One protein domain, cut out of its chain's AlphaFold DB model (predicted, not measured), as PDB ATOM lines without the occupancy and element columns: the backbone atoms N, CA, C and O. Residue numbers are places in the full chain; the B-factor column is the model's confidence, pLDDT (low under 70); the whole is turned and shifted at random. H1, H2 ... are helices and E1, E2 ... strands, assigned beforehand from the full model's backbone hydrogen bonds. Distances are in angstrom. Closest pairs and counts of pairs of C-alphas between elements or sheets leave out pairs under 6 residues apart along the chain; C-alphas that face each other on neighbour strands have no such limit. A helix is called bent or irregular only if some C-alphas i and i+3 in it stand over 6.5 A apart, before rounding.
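AT A GLANCE: This is residues 29 to 153 of the 328 residues of an uncharacterized protein of Anaeromassilibacillus sp. An250 (UniProt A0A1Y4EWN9). Two sheets lie face to face as a sandwich: a curled sheet of four strands, E2 E1 E7 E5, and a smaller sheet of three, E4 E3 E6. The long stretch between E4 and E5, with the three short helices H1, H2 and H3, runs over the side of the sandwich where E2 and E4 lie, and H3 sits between these two strands. The 125 printed residues hold seven named strands and three named helices, in the order E1 E2 E3 E4 H1 H2 H3 E5 E6 E7; the class is mostly strand. The larger sheet is mixed, the smaller antiparallel. The whole is compact, with a radius of gyration of the C-alphas of 14.2 A and spans of 46 by 31 by 23 A.

IN THESE COORDINATES: In the larger sheet, E1, residues 32 to 40, begins at C-alpha 32 (73.359, 103.879, 70.359) and is 25.7 A long. E2, residues 44 to 53, is 25.4 A long and bends by 59 degrees at residue 47. E7, residues 144 to 153, is 30.1 A long and ends at C-alpha 153 (93.283, 89.910, 50.075); E5 is residues 128 to 130, 6.5 A. In the smaller sheet, E3, residues 57 to 65, is 24.9 A long, E4, residues 75 to 80, 16.5 A, and E6, residues 133 to 137, 13.5 A. H1, residues 94 to 97, is irregular, with C-alphas 94 and 97 7.0 A apart. H2 is residues 102 to 106, 5.9 A, and H3 residues 119 to 122, 5.1 A.

HOW THE PARTS SIT: The larger sheet is strongly twisted. E1 and E7 are parallel, with N 36 and O 146 2.9 A apart, within hydrogen-bond range. E1 and E2 form a hairpin, with N 35 and O 50 at 2.8 A. E7 is staggered, pairing with E1 over residues 144 to 151 and with antiparallel E5 over 151 to 153, where N 153 and O 128 are 2.8 A apart. The two sheets' facing parts are 9.7 A centre to centre, with best planes 16 degrees apart. In the smaller sheet, E3 and E4 form a hairpin, with N 63 and O 77 at 2.9 A, and E6 is antiparallel to E3, with N 58 and O 136 at 2.9 A. H3 is on the larger sheet, over E2 at a height of 9.4 A; its residues 120 to 122 only graze the smaller sheet, and the closest C-alphas of E4 and H3, Leu 78 and Ala 122, are 5.1 A apart. H1 and H2 are on neither sheet and are close but not clearly touching, their closest C-alphas, Trp 95 and Leu 102, being 6.8 A apart. In H2 every O i to N i+4 pair is within range; H1 and H3 are too short for such a pair.

THE WHOLE: The two C-alphas farthest apart, Ile 29 and Glu 73, are 46.5 A apart. The printed part has no cut. The links E4 to H1 and H2 to H3 are long. The mean pLDDT of the printed part is 80.9; among the residues under 70 are 67 to 71 and 87 to 99.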
ATOM      1  N   ILE A  29      65.967 106.852  74.509       43.62
ATOM      2  CA  ILE A  29      65.764 107.778  73.383       43.62
ATOM      3  C   ILE A  29      67.091 108.398  72.898       43.62
ATOM      4  O   ILE A  29      67.267 108.592  71.695       43.62
ATOM      5  N   ASP A  30      68.046 108.603  73.807       58.44
ATOM      6  CA  ASP A  30      69.410 109.085  73.541       58.44
ATOM      7  C   ASP A  30      70.349 107.915  73.166       58.44
ATOM      8  O   ASP A  30      71.339 107.632  73.837       58.44
ATOM      9  N   GLY A  31      69.939 107.132  72.166       72.31
ATOM     10  CA  GLY A  31      70.409 105.761  71.941       72.31
ATOM     11  C   GLY A  31      71.784 105.571  71.281       72.31
ATOM     12  O   GLY A  31      72.513 106.512  70.958       72.31
ATOM     13  N   SER A  32      72.127 104.303  71.040       82.38
ATOM     14  CA  SER A  32      73.359 103.879  70.359       82.38
ATOM     15  C   SER A  32      73.102 102.770  69.331       82.38
ATOM     16  O   SER A  32      72.069 102.095  69.337       82.38
ATOM     17  N   TYR A  33      74.053 102.588  68.416       90.19
ATOM     18  CA  TYR A  33      73.976 101.620  67.326       90.19
ATOM     19  C   TYR A  33      75.021 100.518  67.484       90.19
ATOM     20  O   TYR A  33      76.217 100.798  67.563       90.19
ATOM     21  N   GLN A  34      74.573  99.259  67.478       90.50
ATOM     22  CA  GLN A  34      75.453  98.094  67.529       90.50
ATOM     23  C   GLN A  34      76.037  97.806  66.140       90.50
ATOM     24  O   GLN A  34      75.352  97.296  65.251       90.50
ATOM     25  N   VAL A  35      77.312  98.118  65.944       91.50
ATOM     26  CA  VAL A  35      78.029  97.903  64.686       91.50
ATOM     27  C   VAL A  35      78.891  96.655  64.802       91.50
ATOM     28  O   VAL A  35      79.905  96.648  65.496       91.50
ATOM     29  N   GLU A  36      78.502  95.592  64.106       90.50
ATOM     30  CA  GLU A  36      79.332  94.401  63.961       90.50
ATOM     31  C   GLU A  36      80.356  94.603  62.841       90.50
ATOM     32  O   GLU A  36      79.992  94.869  61.694       90.50
ATOM     33  N   TYR A  37      81.636  94.409  63.142       90.50
ATOM     34  CA  TYR A  37      82.693  94.373  62.136       90.50
ATOM     35  C   TYR A  37      83.038  92.915  61.819       90.50
ATOM     36  O   TYR A  37      83.225  92.095  62.718       90.50
ATOM     37  N   ARG A  38      83.120  92.574  60.531       91.06
ATOM     38  CA  ARG A  38      83.437  91.231  60.023       91.06
ATOM     39  C   ARG A  38      84.597  91.272  59.038       91.06
ATOM     40  O   ARG A  38      84.746  92.246  58.306       91.06
ATOM     41  N   ILE A  39      85.359  90.186  58.960       90.44
ATOM     42  CA  ILE A  39      86.324  89.930  57.887       90.44
ATOM     43  C   ILE A  39      85.872  88.733  57.051       90.44
ATOM     44  O   ILE A  39      85.424  87.726  57.598       90.44
ATOM     45  N   ASN A  40      85.973  88.837  55.728       90.00
ATOM     46  CA  ASN A  40      85.899  87.688  54.835       90.00
ATOM     47  C   ASN A  40      87.290  87.050  54.716       90.00
ATOM     48  O   ASN A  40      88.175  87.599  54.061       90.00
ATOM     49  N   ASP A  41      87.462  85.909  55.371       86.88
ATOM     50  CA  ASP A  41      88.677  85.093  55.425       86.88
ATOM     51  C   ASP A  41      88.246  83.644  55.138       86.88
ATOM     52  O   ASP A  41      87.976  82.854  56.045       86.88
ATOM     53  N   ASN A  42      88.045  83.341  53.849       84.69
ATOM     54  CA  ASN A  42      87.368  82.126  53.372       84.69
ATOM     55  C   ASN A  42      85.993  81.902  54.043       84.69
ATOM     56  O   ASN A  42      85.638  80.792  54.438       84.69
ATOM     57  N   GLY A  43      85.229  82.988  54.198       86.44
ATOM     58  CA  GLY A  43      83.980  83.042  54.959       86.44
ATOM     59  C   GLY A  43      83.956  84.234  55.917       86.44
ATOM     60  O   GLY A  43      84.997  84.698  56.380       86.44
ATOM     61  N   TYR A  44      82.759  84.744  56.216       87.62
ATOM     62  CA  TYR A  44      82.588  85.894  57.105       87.62
ATOM     63  C   TYR A  44      82.753  85.504  58.576       87.62
ATOM     64  O   TYR A  44      81.996  84.683  59.094       87.62
ATOM     65  N   LYS A  45      83.713  86.136  59.252       88.06
ATOM     66  CA  LYS A  45      84.053  85.923  60.663       88.06
ATOM     67  C   LYS A  45      83.984  87.257  61.404       88.06
ATOM     68  O   LYS A  45      84.437  88.275  60.882       88.06
ATOM     69  N   THR A  46      83.405  87.272  62.599       85.50
ATOM     70  CA  THR A  46      83.251  88.494  63.403       85.50
ATOM     71  C   THR A  46      84.596  88.933  63.986       85.50
ATOM     72  O   THR A  46      85.272  88.158  64.659       85.50
ATOM     73  N   LEU A  47      84.974  90.185  63.717       83.81
ATOM     74  CA  LEU A  47      86.109  90.881  64.331       83.81
ATOM     75  C   LEU A  47      85.747  91.381  65.734       83.81
ATOM     76  O   LEU A  47      86.589  91.382  66.622       83.81
ATOM     77  N   GLY A  48      84.498  91.820  65.905       83.00
ATOM     78  CA  GLY A  48      83.922  92.290  67.160       83.00
ATOM     79  C   GLY A  48      82.746  93.242  66.922       83.00
ATOM     80  O   GLY A  48      82.289  93.410  65.790       83.00
ATOM     81  N   TYR A  49      82.269  93.867  67.998       85.50
ATOM     82  CA  TYR A  49      81.132  94.791  67.994       85.50
ATOM     83  C   TYR A  49      81.525  96.123  68.638       85.50
ATOM     84  O   TYR A  49      82.232  96.118  69.643       85.50
ATOM     85  N   LEU A  50      81.024  97.237  68.108       88.12
ATOM     86  CA  LEU A  50      81.050  98.555  68.751       88.12
ATOM     87  C   LEU A  50      79.627  99.035  69.032       88.12
ATOM     88  O   LEU A  50      78.736  98.823  68.214       88.12
ATOM     89  N   TRP A  51      79.431  99.734  70.144       89.50
ATOM     90  CA  TRP A  51      78.228 100.509  70.436       89.50
ATOM     91  C   TRP A  51      78.538 101.977  70.171       89.50
ATOM     92  O   TRP A  51      79.227 102.629  70.952       89.50
ATOM     93  N   VAL A  52      78.086 102.474  69.020       91.12
ATOM     94  CA  VAL A  52      78.392 103.829  68.546       91.12
ATOM     95  C   VAL A  52      77.259 104.772  68.970       91.12
ATOM     96  O   VAL A  52      76.118 104.540  68.556       91.12
ATOM     97  N   PRO A  53      77.521 105.812  69.784       90.94
ATOM     98  CA  PRO A  53      76.496 106.760  70.225       90.94
ATOM     99  C   PRO A  53      75.856 107.510  69.051       90.94
ATOM    100  O   PRO A  53      76.511 107.754  68.036       90.94
ATOM    101  N   CYS A  54      74.589 107.913  69.190       90.50
ATOM    102  CA  CYS A  54      73.887 108.693  68.167       90.50
ATOM    103  C   CYS A  54      74.688 109.915  67.681       90.50
ATOM    104  O   CYS A  54      75.255 110.670  68.466       90.50
ATOM    105  N   GLY A  55      74.719 110.116  66.362       89.38
ATOM    106  CA  GLY A  55      75.418 111.222  65.702       89.38
ATOM    107  C   GLY A  55      76.951 111.123  65.673       89.38
ATOM    108  O   GLY A  55      77.575 111.883  64.933       89.38
ATOM    109  N   GLN A  56      77.567 110.198  66.414       92.88
ATOM    110  CA  GLN A  56      79.018 110.007  66.393       92.88
ATOM    111  C   GLN A  56      79.479 109.267  65.135       92.88
ATOM    112  O   GLN A  56      78.749 108.467  64.547       92.88
ATOM    113  N   THR A  57      80.725 109.518  64.731       93.94
ATOM    114  CA  THR A  57      81.405 108.766  63.668       93.94
ATOM    115  C   THR A  57      82.601 108.031  64.247       93.94
ATOM    116  O   THR A  57      83.391 108.623  64.973       93.94
ATOM    117  N   VAL A  58      82.741 106.750  63.906       93.69
ATOM    118  CA  VAL A  58      83.904 105.937  64.264       93.69
ATOM    119  C   VAL A  58      84.560 105.352  63.017       93.69
ATOM    120  O   VAL A  58      83.897 104.776  62.152       93.69
ATOM    121  N   THR A  59      85.880 105.484  62.955       95.19
ATOM    122  CA  THR A  59      86.744 104.836  61.968       95.19
ATOM    123  C   THR A  59      87.301 103.551  62.570       95.19
ATOM    124  O   THR A  59      87.866 103.583  63.664       95.19
ATOM    125  N   VAL A  60      87.177 102.422  61.872       93.12
ATOM    126  CA  VAL A  60      87.865 101.169  62.226       93.12
ATOM    127  C   VAL A  60      88.798 100.804  61.084       93.12
ATOM    128  O   VAL A  60      88.372 100.732  59.934       93.12
ATOM    129  N   GLU A  61      90.075 100.599  61.384       93.38
ATOM    130  CA  GLU A  61      91.141 100.536  60.380       93.38
ATOM    131  C   GLU A  61      92.211  99.497  60.738       93.38
ATOM    132  O   GLU A  61      92.399  99.158  61.904       93.38
ATOM    133  N   TYR A  62      92.942  99.015  59.735       91.00
ATOM    134  CA  TYR A  62      94.143  98.207  59.913       91.00
ATOM    135  C   TYR A  62      95.378  98.990  59.472       91.00
ATOM    136  O   TYR A  62      95.451  99.468  58.340       91.00
ATOM    137  N   LYS A  63      96.379  99.068  60.351       89.81
ATOM    138  CA  LYS A  63      97.662  99.738  60.100       89.81
ATOM    139  C   LYS A  63      98.798  98.728  60.054       89.81
ATOM    140  O   LYS A  63      98.855  97.827  60.886       89.81
ATOM    141  N   TRP A  64      99.690  98.873  59.079       88.94
ATOM    142  CA  TRP A  64     100.907  98.069  59.003       88.94
ATOM    143  C   TRP A  64     101.869  98.443  60.132       88.94
ATOM    144  O   TRP A  64     101.958  99.611  60.520       88.94
ATOM    145  N   THR A  65     102.594  97.467  60.672       82.50
ATOM    146  CA  THR A  65     103.639  97.712  61.660       82.50
ATOM    147  C   THR A  65     104.798  96.728  61.537       82.50
ATOM    148  O   THR A  65     104.601  95.532  61.325       82.50
ATOM    149  N   THR A  66     105.998  97.264  61.748       75.75
ATOM    150  CA  THR A  66     107.273  96.553  61.916       75.75
ATOM    151  C   THR A  66     107.726  96.544  63.391       75.75
ATOM    152  O   THR A  66     108.908  96.442  63.710       75.75
ATOM    153  N   SER A  67     106.801  96.795  64.330       62.53
ATOM    154  CA  SER A  67     107.145  97.117  65.719       62.53
ATOM    155  C   SER A  67     107.352  95.868  66.597       62.53
ATOM    156  O   SER A  67     106.386  95.129  66.822       62.53
ATOM    157  N   PRO A  68     108.523  95.702  67.255       54.00
ATOM    158  CA  PRO A  68     108.818  94.564  68.141       54.00
ATOM    159  C   PRO A  68     108.003  94.552  69.453       54.00
ATOM    160  O   PRO A  68     108.209  93.708  70.322       54.00
ATOM    161  N   ALA A  69     107.049  95.476  69.618       56.28
ATOM    162  CA  ALA A  69     106.044  95.426  70.678       56.28
ATOM    163  C   ALA A  69     104.997  94.306  70.469       56.28
ATOM    164  O   ALA A  69     104.230  94.004  71.390       56.28
ATOM    165  N   TYR A  70     104.946  93.694  69.281       60.94
ATOM    166  CA  TYR A  70     104.148  92.501  68.991       60.94
ATOM    167  C   TYR A  70     104.978  91.209  69.116       60.94
ATOM    168  O   TYR A  70     106.197  91.238  68.997       60.94
ATOM    169  N   PRO A  71     104.343  90.039  69.329       65.94
ATOM    170  CA  PRO A  71     105.017  88.736  69.271       65.94
ATOM    171  C   PRO A  71     105.343  88.273  67.834       65.94
ATOM    172  O   PRO A  71     105.564  87.085  67.623       65.94
ATOM    173  N   TYR A  72     105.312  89.180  66.856       70.94
ATOM    174  CA  TYR A  72     105.846  89.024  65.505       70.94
ATOM    175  C   TYR A  72     106.481  90.351  65.100       70.94
ATOM    176  O   TYR A  72     106.085  91.401  65.607       70.94
ATOM    177  N   GLU A  73     107.398  90.282  64.149       74.88
ATOM    178  CA  GLU A  73     108.127  91.424  63.601       74.88
ATOM    179  C   GLU A  73     107.292  92.228  62.587       74.88
ATOM    180  O   GLU A  73     107.379  93.450  62.560       74.88
ATOM    181  N   TYR A  74     106.403  91.558  61.841       82.25
ATOM    182  CA  TYR A  74     105.602  92.129  60.749       82.25
ATOM    183  C   TYR A  74     104.113  91.797  60.909       82.25
ATOM    184  O   TYR A  74     103.761  90.617  61.039       82.25
ATOM    185  N   ALA A  75     103.223  92.802  60.900       86.19
ATOM    186  CA  ALA A  75     101.770  92.584  60.872       86.19
ATOM    187  C   ALA A  75     100.918  93.818  60.516       86.19
ATOM    188  O   ALA A  75     101.278  94.960  60.791       86.19
ATOM    189  N   TRP A  76      99.700  93.562  60.031       88.75
ATOM    190  CA  TRP A  76      98.567  94.488  60.081       88.75
ATOM    191  C   TRP A  76      97.898  94.428  61.457       88.75
ATOM    192  O   TRP A  76      97.584  93.347  61.950       88.75
ATOM    193  N   VAL A  77      97.628  95.584  62.058       88.06
ATOM    194  CA  VAL A  77      97.078  95.739  63.412       88.06
ATOM    195  C   VAL A  77      95.769  96.515  63.368       88.06
ATOM    196  O   VAL A  77      95.700  97.549  62.709       88.06
ATOM    197  N   LEU A  78      94.754  96.049  64.096       88.75
ATOM    198  CA  LEU A  78      93.456  96.715  64.224       88.75
ATOM    199  C   LEU A  78      93.549  97.987  65.094       88.75
ATOM    200  O   LEU A  78      94.114  97.971  66.189       88.75
ATOM    201  N   HIS A  79      92.949  99.079  64.626       89.25
ATOM    202  CA  HIS A  79      92.792 100.349  65.334       89.25
ATOM    203  C   HIS A  79      91.334 100.845  65.266       89.25
ATOM    204  O   HIS A  79      90.594 100.531  64.330       89.25
ATOM    205  N   VAL A  80      90.936 101.653  66.252       90.56
ATOM    206  CA  VAL A  80      89.620 102.307  66.355       90.56
ATOM    207  C   VAL A  80      89.831 103.783  66.663       90.56
ATOM    208  O   VAL A  80      90.447 104.113  67.670       90.56
ATOM    209  N   ASN A  81      89.363 104.675  65.791       91.69
ATOM    210  CA  ASN A  81      89.624 106.119  65.849       91.69
ATOM    211  C   ASN A  81      91.118 106.445  66.105       91.69
ATOM    212  O   ASN A  81      91.464 107.243  66.971       91.69
ATOM    213  N   GLY A  82      92.027 105.737  65.422       89.00
ATOM    214  CA  GLY A  82      93.475 105.826  65.635       89.00
ATOM    215  C   GLY A  82      94.034 105.076  66.858       89.00
ATOM    216  O   GLY A  82      95.228 104.767  66.861       89.00
ATOM    217  N   VAL A  83      93.224 104.709  67.856       87.38
ATOM    218  CA  VAL A  83      93.650 103.956  69.054       87.38
ATOM    219  C   VAL A  83      93.955 102.503  68.700       87.38
ATOM    220  O   VAL A  83      93.166 101.840  68.035       87.38
ATOM    221  N   LYS A  84      95.103 101.989  69.155       83.69
ATOM    222  CA  LYS A  84      95.567 100.627  68.852       83.69
ATOM    223  C   LYS A  84      94.831  99.569  69.677       83.69
ATOM    224  O   LYS A  84      94.921  99.592  70.904       83.69
ATOM    225  N   ILE A  85      94.238  98.572  69.022       80.75
ATOM    226  CA  ILE A  85      93.690  97.394  69.705       80.75
ATOM    227  C   ILE A  85      94.837  96.391  69.992       80.75
ATOM    228  O   ILE A  85      95.566  95.984  69.080       80.75
ATOM    229  N   PRO A  86      95.075  96.005  71.260       72.56
ATOM    230  CA  PRO A  86      96.161  95.111  71.648       72.56
ATOM    231  C   PRO A  86      95.805  93.638  71.409       72.56
ATOM    232  O   PRO A  86      94.648  93.236  71.470       72.56
ATOM    233  N   SER A  87      96.828  92.805  71.198       66.06
ATOM    234  CA  SER A  87      96.665  91.384  70.851       66.06
ATOM    235  C   SER A  87      97.095  90.396  71.938       66.06
ATOM    236  O   SER A  87      97.044  89.186  71.722       66.06
ATOM    237  N   ARG A  88      97.605  90.884  73.075       52.41
ATOM    238  CA  ARG A  88      98.123  90.059  74.176       52.41
ATOM    239  C   ARG A  88      97.171  90.099  75.368       52.41
ATOM    240  O   ARG A  88      96.783  91.174  75.807       52.41
ATOM    241  N   GLY A  89      96.888  88.924  75.933       47.22
ATOM    242  CA  GLY A  89      96.320  88.778  77.278       47.22
ATOM    243  C   GLY A  89      94.803  88.924  77.409       47.22
ATOM    244  O   GLY A  89      94.305  88.825  78.526       47.22
ATOM    245  N   LEU A  90      94.067  89.127  76.312       47.41
ATOM    246  CA  LEU A  90      92.615  89.280  76.371       47.41
ATOM    247  C   LEU A  90      91.927  87.930  76.625       47.41
ATOM    248  O   LEU A  90      91.787  87.071  75.755       47.41
ATOM    249  N   ASN A  91      91.501  87.797  77.876       47.22
ATOM    250  CA  ASN A  91      90.327  87.054  78.309       47.22
ATOM    251  C   ASN A  91      89.084  87.360  77.437       47.22
ATOM    252  O   ASN A  91      89.067  88.290  76.636       47.22
ATOM    253  N   GLN A  92      88.015  86.582  77.636       48.56
ATOM    254  CA  GLN A  92      86.755  86.593  76.863       48.56
ATOM    255  C   GLN A  92      85.921  87.901  76.896       48.56
ATOM    256  O   GLN A  92      84.733  87.863  76.586       48.56
ATOM    257  N   TYR A  93      86.523  89.017  77.315       50.31
ATOM    258  CA  TYR A  93      85.900  90.326  77.527       50.31
ATOM    259  C   TYR A  93      86.668  91.499  76.882       50.31
ATOM    260  O   TYR A  93      86.225  92.638  76.983       50.31
ATOM    261  N   GLY A  94      87.796  91.262  76.201       55.34
ATOM    262  CA  GLY A  94      88.360  92.234  75.255       55.34
ATOM    263  C   GLY A  94      88.633  93.630  75.840       55.34
ATOM    264  O   GLY A  94      89.218  93.749  76.916       55.34
ATOM    265  N   TRP A  95      88.225  94.694  75.137       62.25
ATOM    266  CA  TRP A  95      88.360  96.080  75.633       62.25
ATOM    267  C   TRP A  95      87.245  96.546  76.582       62.25
ATOM    268  O   TRP A  95      87.339  97.645  77.127       62.25
ATOM    269  N   GLN A  96      86.255  95.695  76.876       56.59
ATOM    270  CA  GLN A  96      85.127  95.986  77.775       56.59
ATOM    271  C   GLN A  96      85.563  96.396  79.194       56.59
ATOM    272  O   GLN A  96      84.847  97.121  79.881       56.59
ATOM    273  N   TYR A  97      86.748  95.941  79.620       58.69
ATOM    274  CA  TYR A  97      87.357  96.241  80.922       58.69
ATOM    275  C   TYR A  97      88.803  96.751  80.797       58.69
ATOM    276  O   TYR A  97      89.613  96.565  81.708       58.69
ATOM    277  N   ALA A  98      89.157  97.360  79.660       64.56
ATOM    278  CA  ALA A  98      90.451  98.017  79.495       64.56
ATOM    279  C   ALA A  98      90.544  99.302  80.341       64.56
ATOM    280  O   ALA A  98      89.540  99.953  80.625       64.56
ATOM    281  N   SER A  99      91.768  99.667  80.729       65.88
ATOM    282  CA  SER A  99      92.094 100.974  81.304       65.88
ATOM    283  C   SER A  99      93.329 101.529  80.574       65.88
ATOM    284  O   SER A  99      94.372 100.864  80.596       65.88
ATOM    285  N   PRO A 100      93.241 102.694  79.899       75.25
ATOM    286  CA  PRO A 100      92.021 103.479  79.675       75.25
ATOM    287  C   PRO A 100      90.933 102.691  78.924       75.25
ATOM    288  O   PRO A 100      91.237 101.746  78.194       75.25
ATOM    289  N   SER A 101      89.673 103.072  79.123       79.00
ATOM    290  CA  SER A 101      88.529 102.542  78.376       79.00
ATOM    291  C   SER A 101      88.562 102.992  76.908       79.00
ATOM    292  O   SER A 101      89.339 103.874  76.529       79.00
ATOM    293  N   LEU A 102      87.711 102.413  76.050       81.12
ATOM    294  CA  LEU A 102      87.651 102.820  74.640       81.12
ATOM    295  C   LEU A 102      87.215 104.287  74.487       81.12
ATOM    296  O   LEU A 102      87.808 105.017  73.696       81.12
ATOM    297  N   GLU A 103      86.247 104.731  75.283       86.75
ATOM    298  CA  GLU A 103      85.834 106.131  75.407       86.75
ATOM    299  C   GLU A 103      86.995 107.029  75.867       86.75
ATOM    300  O   GLU A 103      87.336 107.988  75.173       86.75
ATOM    301  N   GLU A 104      87.671 106.683  76.970       85.38
ATOM    302  CA  GLU A 104      88.801 107.457  77.513       85.38
ATOM    303  C   GLU A 104      89.973 107.564  76.523       85.38
ATOM    304  O   GLU A 104      90.652 108.590  76.467       85.38
ATOM    305  N   ALA A 105      90.222 106.513  75.737       84.62
ATOM    306  CA  ALA A 105      91.315 106.470  74.771       84.62
ATOM    307  C   ALA A 105      90.985 107.166  73.437       84.62
ATOM    308  O   ALA A 105      91.892 107.696  72.795       84.62
ATOM    309  N   THR A 106      89.721 107.145  72.997       87.50
ATOM    310  CA  THR A 106      89.284 107.717  71.703       87.50
ATOM    311  C   THR A 106      88.710 109.129  71.809       87.50
ATOM    312  O   THR A 106      88.615 109.810  70.787       87.50
ATOM    313  N   GLY A 107      88.308 109.561  73.009       87.56
ATOM    314  CA  GLY A 107      87.629 110.833  73.259       87.56
ATOM    315  C   GLY A 107      86.150 110.867  72.849       87.56
ATOM    316  O   GLY A 107      85.571 111.951  72.804       87.56
ATOM    317  N   ILE A 108      85.539 109.721  72.525       87.12
ATOM    318  CA  ILE A 108      84.135 109.631  72.095       87.12
ATOM    319  C   ILE A 108      83.274 109.165  73.278       87.12
ATOM    320  O   ILE A 108      83.235 107.976  73.590       87.12
ATOM    321  N   GLU A 109      82.582 110.114  73.916       87.62
ATOM    322  CA  GLU A 109      81.668 109.894  75.051       87.62
ATOM    323  C   GLU A 109      80.631 108.800  74.737       87.62
ATOM    324  O   GLU A 109      79.915 108.890  73.739       87.62
ATOM    325  N   GLY A 110      80.561 107.753  75.565       82.62
ATOM    326  CA  GLY A 110      79.683 106.593  75.391       82.62
ATOM    327  C   GLY A 110      80.163 105.510  74.411       82.62
ATOM    328  O   GLY A 110      79.471 104.497  74.263       82.62
ATOM    329  N   LEU A 111      81.310 105.664  73.730       86.81
ATOM    330  CA  LEU A 111      81.820 104.636  72.808       86.81
ATOM    331  C   LEU A 111      82.356 103.419  73.573       86.81
ATOM    332  O   LEU A 111      83.404 103.466  74.219       86.81
ATOM    333  N   THR A 112      81.673 102.284  73.429       82.94
ATOM    334  CA  THR A 112      82.012 101.032  74.124       82.94
ATOM    335  C   THR A 112      82.058  99.840  73.166       82.94
ATOM    336  O   THR A 112      81.494  99.881  72.070       82.94
ATOM    337  N   GLY A 113      82.753  98.766  73.554       75.69
ATOM    338  CA  GLY A 113      82.795  97.511  72.802       75.69
ATOM    339  C   GLY A 113      84.195  96.928  72.583       75.69
ATOM    340  O   GLY A 113      85.143  97.186  73.322       75.69
ATOM    341  N   PHE A 114      84.299  96.123  71.522       70.94
ATOM    342  CA  PHE A 114      85.394  95.195  71.218       70.94
ATOM    343  C   PHE A 114      85.685  94.172  72.334       70.94
ATOM    344  O   PHE A 114      86.823  93.774  72.587       70.94
ATOM    345  N   ASP A 115      84.602  93.680  72.936       55.50
ATOM    346  CA  ASP A 115      84.575  92.682  74.012       55.50
ATOM    347  C   ASP A 115      85.112  91.301  73.585       55.50
ATOM    348  O   ASP A 115      85.620  90.537  74.398       55.50
ATOM    349  N   ILE A 116      85.004  90.946  72.300       58.31
ATOM    350  CA  ILE A 116      85.467  89.654  71.773       58.31
ATOM    351  C   ILE A 116      86.169  89.882  70.430       58.31
ATOM    352  O   ILE A 116      85.573  89.709  69.369       58.31
ATOM    353  N   VAL A 117      87.449  90.260  70.489       67.88
ATOM    354  CA  VAL A 117      88.364  90.216  69.336       67.88
ATOM    355  C   VAL A 117      89.225  88.956  69.443       67.88
ATOM    356  O   VAL A 117      90.080  88.883  70.330       67.88
ATOM    357  N   PRO A 118      89.075  87.959  68.554       70.50
ATOM    358  CA  PRO A 118      90.032  86.862  68.474       70.50
ATOM    359  C   PRO A 118      91.424  87.417  68.140       70.50
ATOM    360  O   PRO A 118      91.569  88.209  67.210       70.50
ATOM    361  N   ALA A 119      92.469  87.010  68.868       69.44
ATOM    362  CA  ALA A 119      93.798  87.633  68.758       69.44
ATOM    363  C   ALA A 119      94.395  87.595  67.329       69.44
ATOM    364  O   ALA A 119      95.090  88.526  66.930       69.44
ATOM    365  N   GLN A 120      94.052  86.566  66.543       71.56
ATOM    366  CA  GLN A 120      94.398  86.406  65.117       71.56
ATOM    367  C   GLN A 120      93.706  87.401  64.162       71.56
ATOM    368  O   GLN A 120      93.992  87.421  62.970       71.56
ATOM    369  N   TYR A 121      92.760  88.190  64.675       78.56
ATOM    370  CA  TYR A 121      92.012  89.209  63.942       78.56
ATOM    371  C   TYR A 121      92.244  90.622  64.486       78.56
ATOM    372  O   TYR A 121      92.114  91.583  63.732       78.56
ATOM    373  N   ALA A 122      92.719  90.764  65.730       80.88
ATOM    374  CA  ALA A 122      93.418  91.980  66.153       80.88
ATOM    375  C   ALA A 122      94.715  92.202  65.345       80.88
ATOM    376  O   ALA A 122      95.143  93.344  65.177       80.88
ATOM    377  N   VAL A 123      95.350  91.115  64.875       83.06
ATOM    378  CA  VAL A 123      96.653  91.125  64.192       83.06
ATOM    379  C   VAL A 123      96.679  90.111  63.046       83.06
ATOM    380  O   VAL A 123      96.608  88.908  63.289       83.06
ATOM    381  N   ILE A 124      96.839  90.589  61.810       85.00
ATOM    382  CA  ILE A 124      96.857  89.788  60.576       85.00
ATOM    383  C   ILE A 124      98.265  89.830  59.964       85.00
ATOM    384  O   ILE A 124      98.871  90.893  59.881       85.00
ATOM    385  N   ARG A 125      98.784  88.684  59.505       81.69
ATOM    386  CA  ARG A 125     100.098  88.587  58.831       81.69
ATOM    387  C   ARG A 125      99.985  88.129  57.380       81.69
ATOM    388  O   ARG A 125     100.520  88.756  56.474       81.69
ATOM    389  N   ASN A 126      99.273  87.027  57.160       78.06
ATOM    390  CA  ASN A 126      99.279  86.315  55.886       78.06
ATOM    391  C   ASN A 126      98.176  86.866  54.970       78.06
ATOM    392  O   ASN A 126      97.150  86.226  54.751       78.06
ATOM    393  N   GLY A 127      98.373  88.094  54.488       82.12
ATOM    394  CA  GLY A 127      97.425  88.810  53.635       82.12
ATOM    395  C   GLY A 127      97.158  90.238  54.104       82.12
ATOM    396  O   GLY A 127      97.558  90.643  55.196       82.12
ATOM    397  N   LYS A 128      96.457  90.997  53.261       87.88
ATOM    398  CA  LYS A 128      96.164  92.421  53.466       87.88
ATOM    399  C   LYS A 128      94.654  92.665  53.568       87.88
ATOM    400  O   LYS A 128      93.926  92.241  52.668       87.88
ATOM    401  N   PRO A 129      94.148  93.343  54.611       89.38
ATOM    402  CA  PRO A 129      92.734  93.697  54.689       89.38
ATOM    403  C   PRO A 129      92.349  94.713  53.598       89.38
ATOM    404  O   PRO A 129      93.123  95.596  53.233       89.38
ATOM    405  N   ASN A 130      91.145  94.572  53.048       88.62
ATOM    406  CA  ASN A 130      90.585  95.454  52.028       88.62
ATOM    407  C   ASN A 130      89.087  95.716  52.306       88.62
ATOM    408  O   ASN A 130      88.326  94.745  52.361       88.62
ATOM    409  N   PRO A 131      88.636  96.977  52.454       90.69
ATOM    410  CA  PRO A 131      89.452  98.197  52.520       90.69
ATOM    411  C   PRO A 131      90.373  98.204  53.753       90.69
ATOM    412  O   PRO A 131      90.186  97.414  54.671       90.69
ATOM    413  N   LEU A 132      91.367  99.096  53.786       91.06
ATOM    414  CA  LEU A 132      92.215  99.273  54.975       91.06
ATOM    415  C   LEU A 132      91.491  99.996  56.120       91.06
ATOM    416  O   LEU A 132      91.859  99.819  57.274       91.06
ATOM    417  N   SER A 133      90.458 100.781  55.812       94.00
ATOM    418  CA  SER A 133      89.668 101.544  56.779       94.00
ATOM    419  C   SER A 133      88.180 101.497  56.429       94.00
ATOM    420  O   SER A 133      87.817 101.438  55.251       94.00
ATOM    421  N   VAL A 134      87.322 101.498  57.451       95.44
ATOM    422  CA  VAL A 134      85.862 101.481  57.341       95.44
ATOM    423  C   VAL A 134      85.240 102.426  58.368       95.44
ATOM    424  O   VAL A 134      85.192 102.127  59.563       95.44
ATOM    425  N   ASP A 135      84.666 103.523  57.880       95.38
ATOM    426  CA  ASP A 135      83.909 104.464  58.706       95.38
ATOM    427  C   ASP A 135      82.466 104.006  58.953       95.38
ATOM    428  O   ASP A 135      81.817 103.377  58.104       95.38
ATOM    429  N   TYR A 136      81.919 104.387  60.106       95.75
ATOM    430  CA  TYR A 136      80.490 104.367  60.394       95.75
ATOM    431  C   TYR A 136      80.071 105.617  61.168       95.75
ATOM    432  O   TYR A 136      80.534 105.842  62.283       95.75
ATOM    433  N   THR A 137      79.142 106.382  60.598       95.19
ATOM    434  CA  THR A 137      78.387 107.421  61.304       95.19
ATOM    435  C   THR A 137      77.073 106.828  61.801       95.19
ATOM    436  O   THR A 137      76.283 106.321  60.998       95.19
ATOM    437  N   ALA A 138      76.828 106.898  63.106       92.62
ATOM    438  CA  ALA A 138      75.541 106.546  63.686       92.62
ATOM    439  C   ALA A 138      74.479 107.605  63.325       92.62
ATOM    440  O   ALA A 138      74.779 108.803  63.335       92.62
ATOM    441  N   PRO A 139      73.223 107.211  63.039       91.69
ATOM    442  CA  PRO A 139      72.100 108.142  62.950       91.69
ATOM    443  C   PRO A 139      72.008 109.071  64.168       91.69
ATOM    444  O   PRO A 139      72.392 108.701  65.273       91.69
ATOM    445  N   ALA A 140      71.483 110.283  63.978       88.19
ATOM    446  CA  ALA A 140      71.458 111.314  65.022       88.19
ATOM    447  C   ALA A 140      70.485 111.036  66.189       88.19
ATOM    448  O   ALA A 140      70.551 111.726  67.200       88.19
ATOM    449  N   THR A 141      69.581 110.060  66.052       84.38
ATOM    450  CA  THR A 141      68.612 109.646  67.083       84.38
ATOM    451  C   THR A 141      68.202 108.187  66.884       84.38
ATOM    452  O   THR A 141      68.003 107.774  65.738       84.38
ATOM    453  N   GLY A 142      67.933 107.468  67.977       81.62
ATOM    454  CA  GLY A 142      67.374 106.113  67.970       81.62
ATOM    455  C   GLY A 142      68.369 105.020  68.369       81.62
ATOM    456  O   GLY A 142      69.466 105.291  68.841       81.62
ATOM    457  N   ASN A 143      67.960 103.765  68.186       82.00
ATOM    458  CA  ASN A 143      68.787 102.579  68.413       82.00
ATOM    459  C   ASN A 143      68.679 101.650  67.195       82.00
ATOM    460  O   ASN A 143      67.696 101.699  66.449       82.00
ATOM    461  N   GLY A 144      69.661 100.774  67.000       84.19
ATOM    462  CA  GLY A 144      69.629  99.776  65.933       84.19
ATOM    463  C   GLY A 144      70.945  99.026  65.786       84.19
ATOM    464  O   GLY A 144      71.813  99.101  66.652       84.19
ATOM    465  N   SER A 145      71.109  98.315  64.671       88.00
ATOM    466  CA  SER A 145      72.345  97.600  64.356       88.00
ATOM    467  C   SER A 145      72.788  97.792  62.906       88.00
ATOM    468  O   SER A 145      72.003  98.156  62.028       88.00
ATOM    469  N   ALA A 146      74.078  97.571  62.665       92.00
ATOM    470  CA  ALA A 146      74.711  97.621  61.354       92.00
ATOM    471  C   ALA A 146      75.809  96.552  61.252       92.00
ATOM    472  O   ALA A 146      76.355  96.113  62.263       92.00
ATOM    473  N   THR A 147      76.180  96.168  60.029       93.56
ATOM    474  CA  THR A 147      77.337  95.292  59.784       93.56
ATOM    475  C   THR A 147      78.300  95.955  58.805       93.56
ATOM    476  O   THR A 147      77.885  96.545  57.804       93.56
ATOM    477  N   LYS A 148      79.594  95.859  59.098       95.06
ATOM    478  CA  LYS A 148      80.706  96.420  58.331       95.06
ATOM    479  C   LYS A 148      81.701  95.320  57.977       95.06
ATOM    480  O   LYS A 148      81.867  94.365  58.732       95.06
ATOM    481  N   TYR A 149      82.337  95.440  56.813       92.31
ATOM    482  CA  TYR A 149      83.054  94.332  56.186       92.31
ATOM    483  C   TYR A 149      84.454  94.728  55.722       92.31
ATOM    484  O   TYR A 149      84.617  95.643  54.918       92.31
ATOM    485  N   PHE A 150      85.430  93.951  56.171       93.06
ATOM    486  CA  PHE A 150      86.749  93.795  55.575       93.06
ATOM    487  C   PHE A 150      86.771  92.508  54.738       93.06
ATOM    488  O   PHE A 150      86.011  91.572  54.990       93.06
ATOM    489  N   SER A 151      87.672  92.415  53.768       89.94
ATOM    490  CA  SER A 151      88.025  91.172  53.071       89.94
ATOM    491  C   SER A 151      89.529  90.967  53.138       89.94
ATOM    492  O   SER A 151      90.278  91.915  52.918       89.94
ATOM    493  N   LEU A 152      89.988  89.750  53.423       89.50
ATOM    494  CA  LEU A 152      91.411  89.434  53.395       89.50
ATOM    495  C   LEU A 152      91.849  89.192  51.943       89.50
ATOM    496  O   LEU A 152      91.470  88.197  51.327       89.50
ATOM    497  N   ARG A 153      92.641  90.108  51.378       81.56
ATOM    498  CA  ARG A 153      93.283  89.910  50.075       81.56
ATOM    499  C   ARG A 153      94.475  88.968  50.249       81.56
ATOM    500  O   ARG A 153      95.394  89.259  51.017       81.56
TER     501      ARG A 153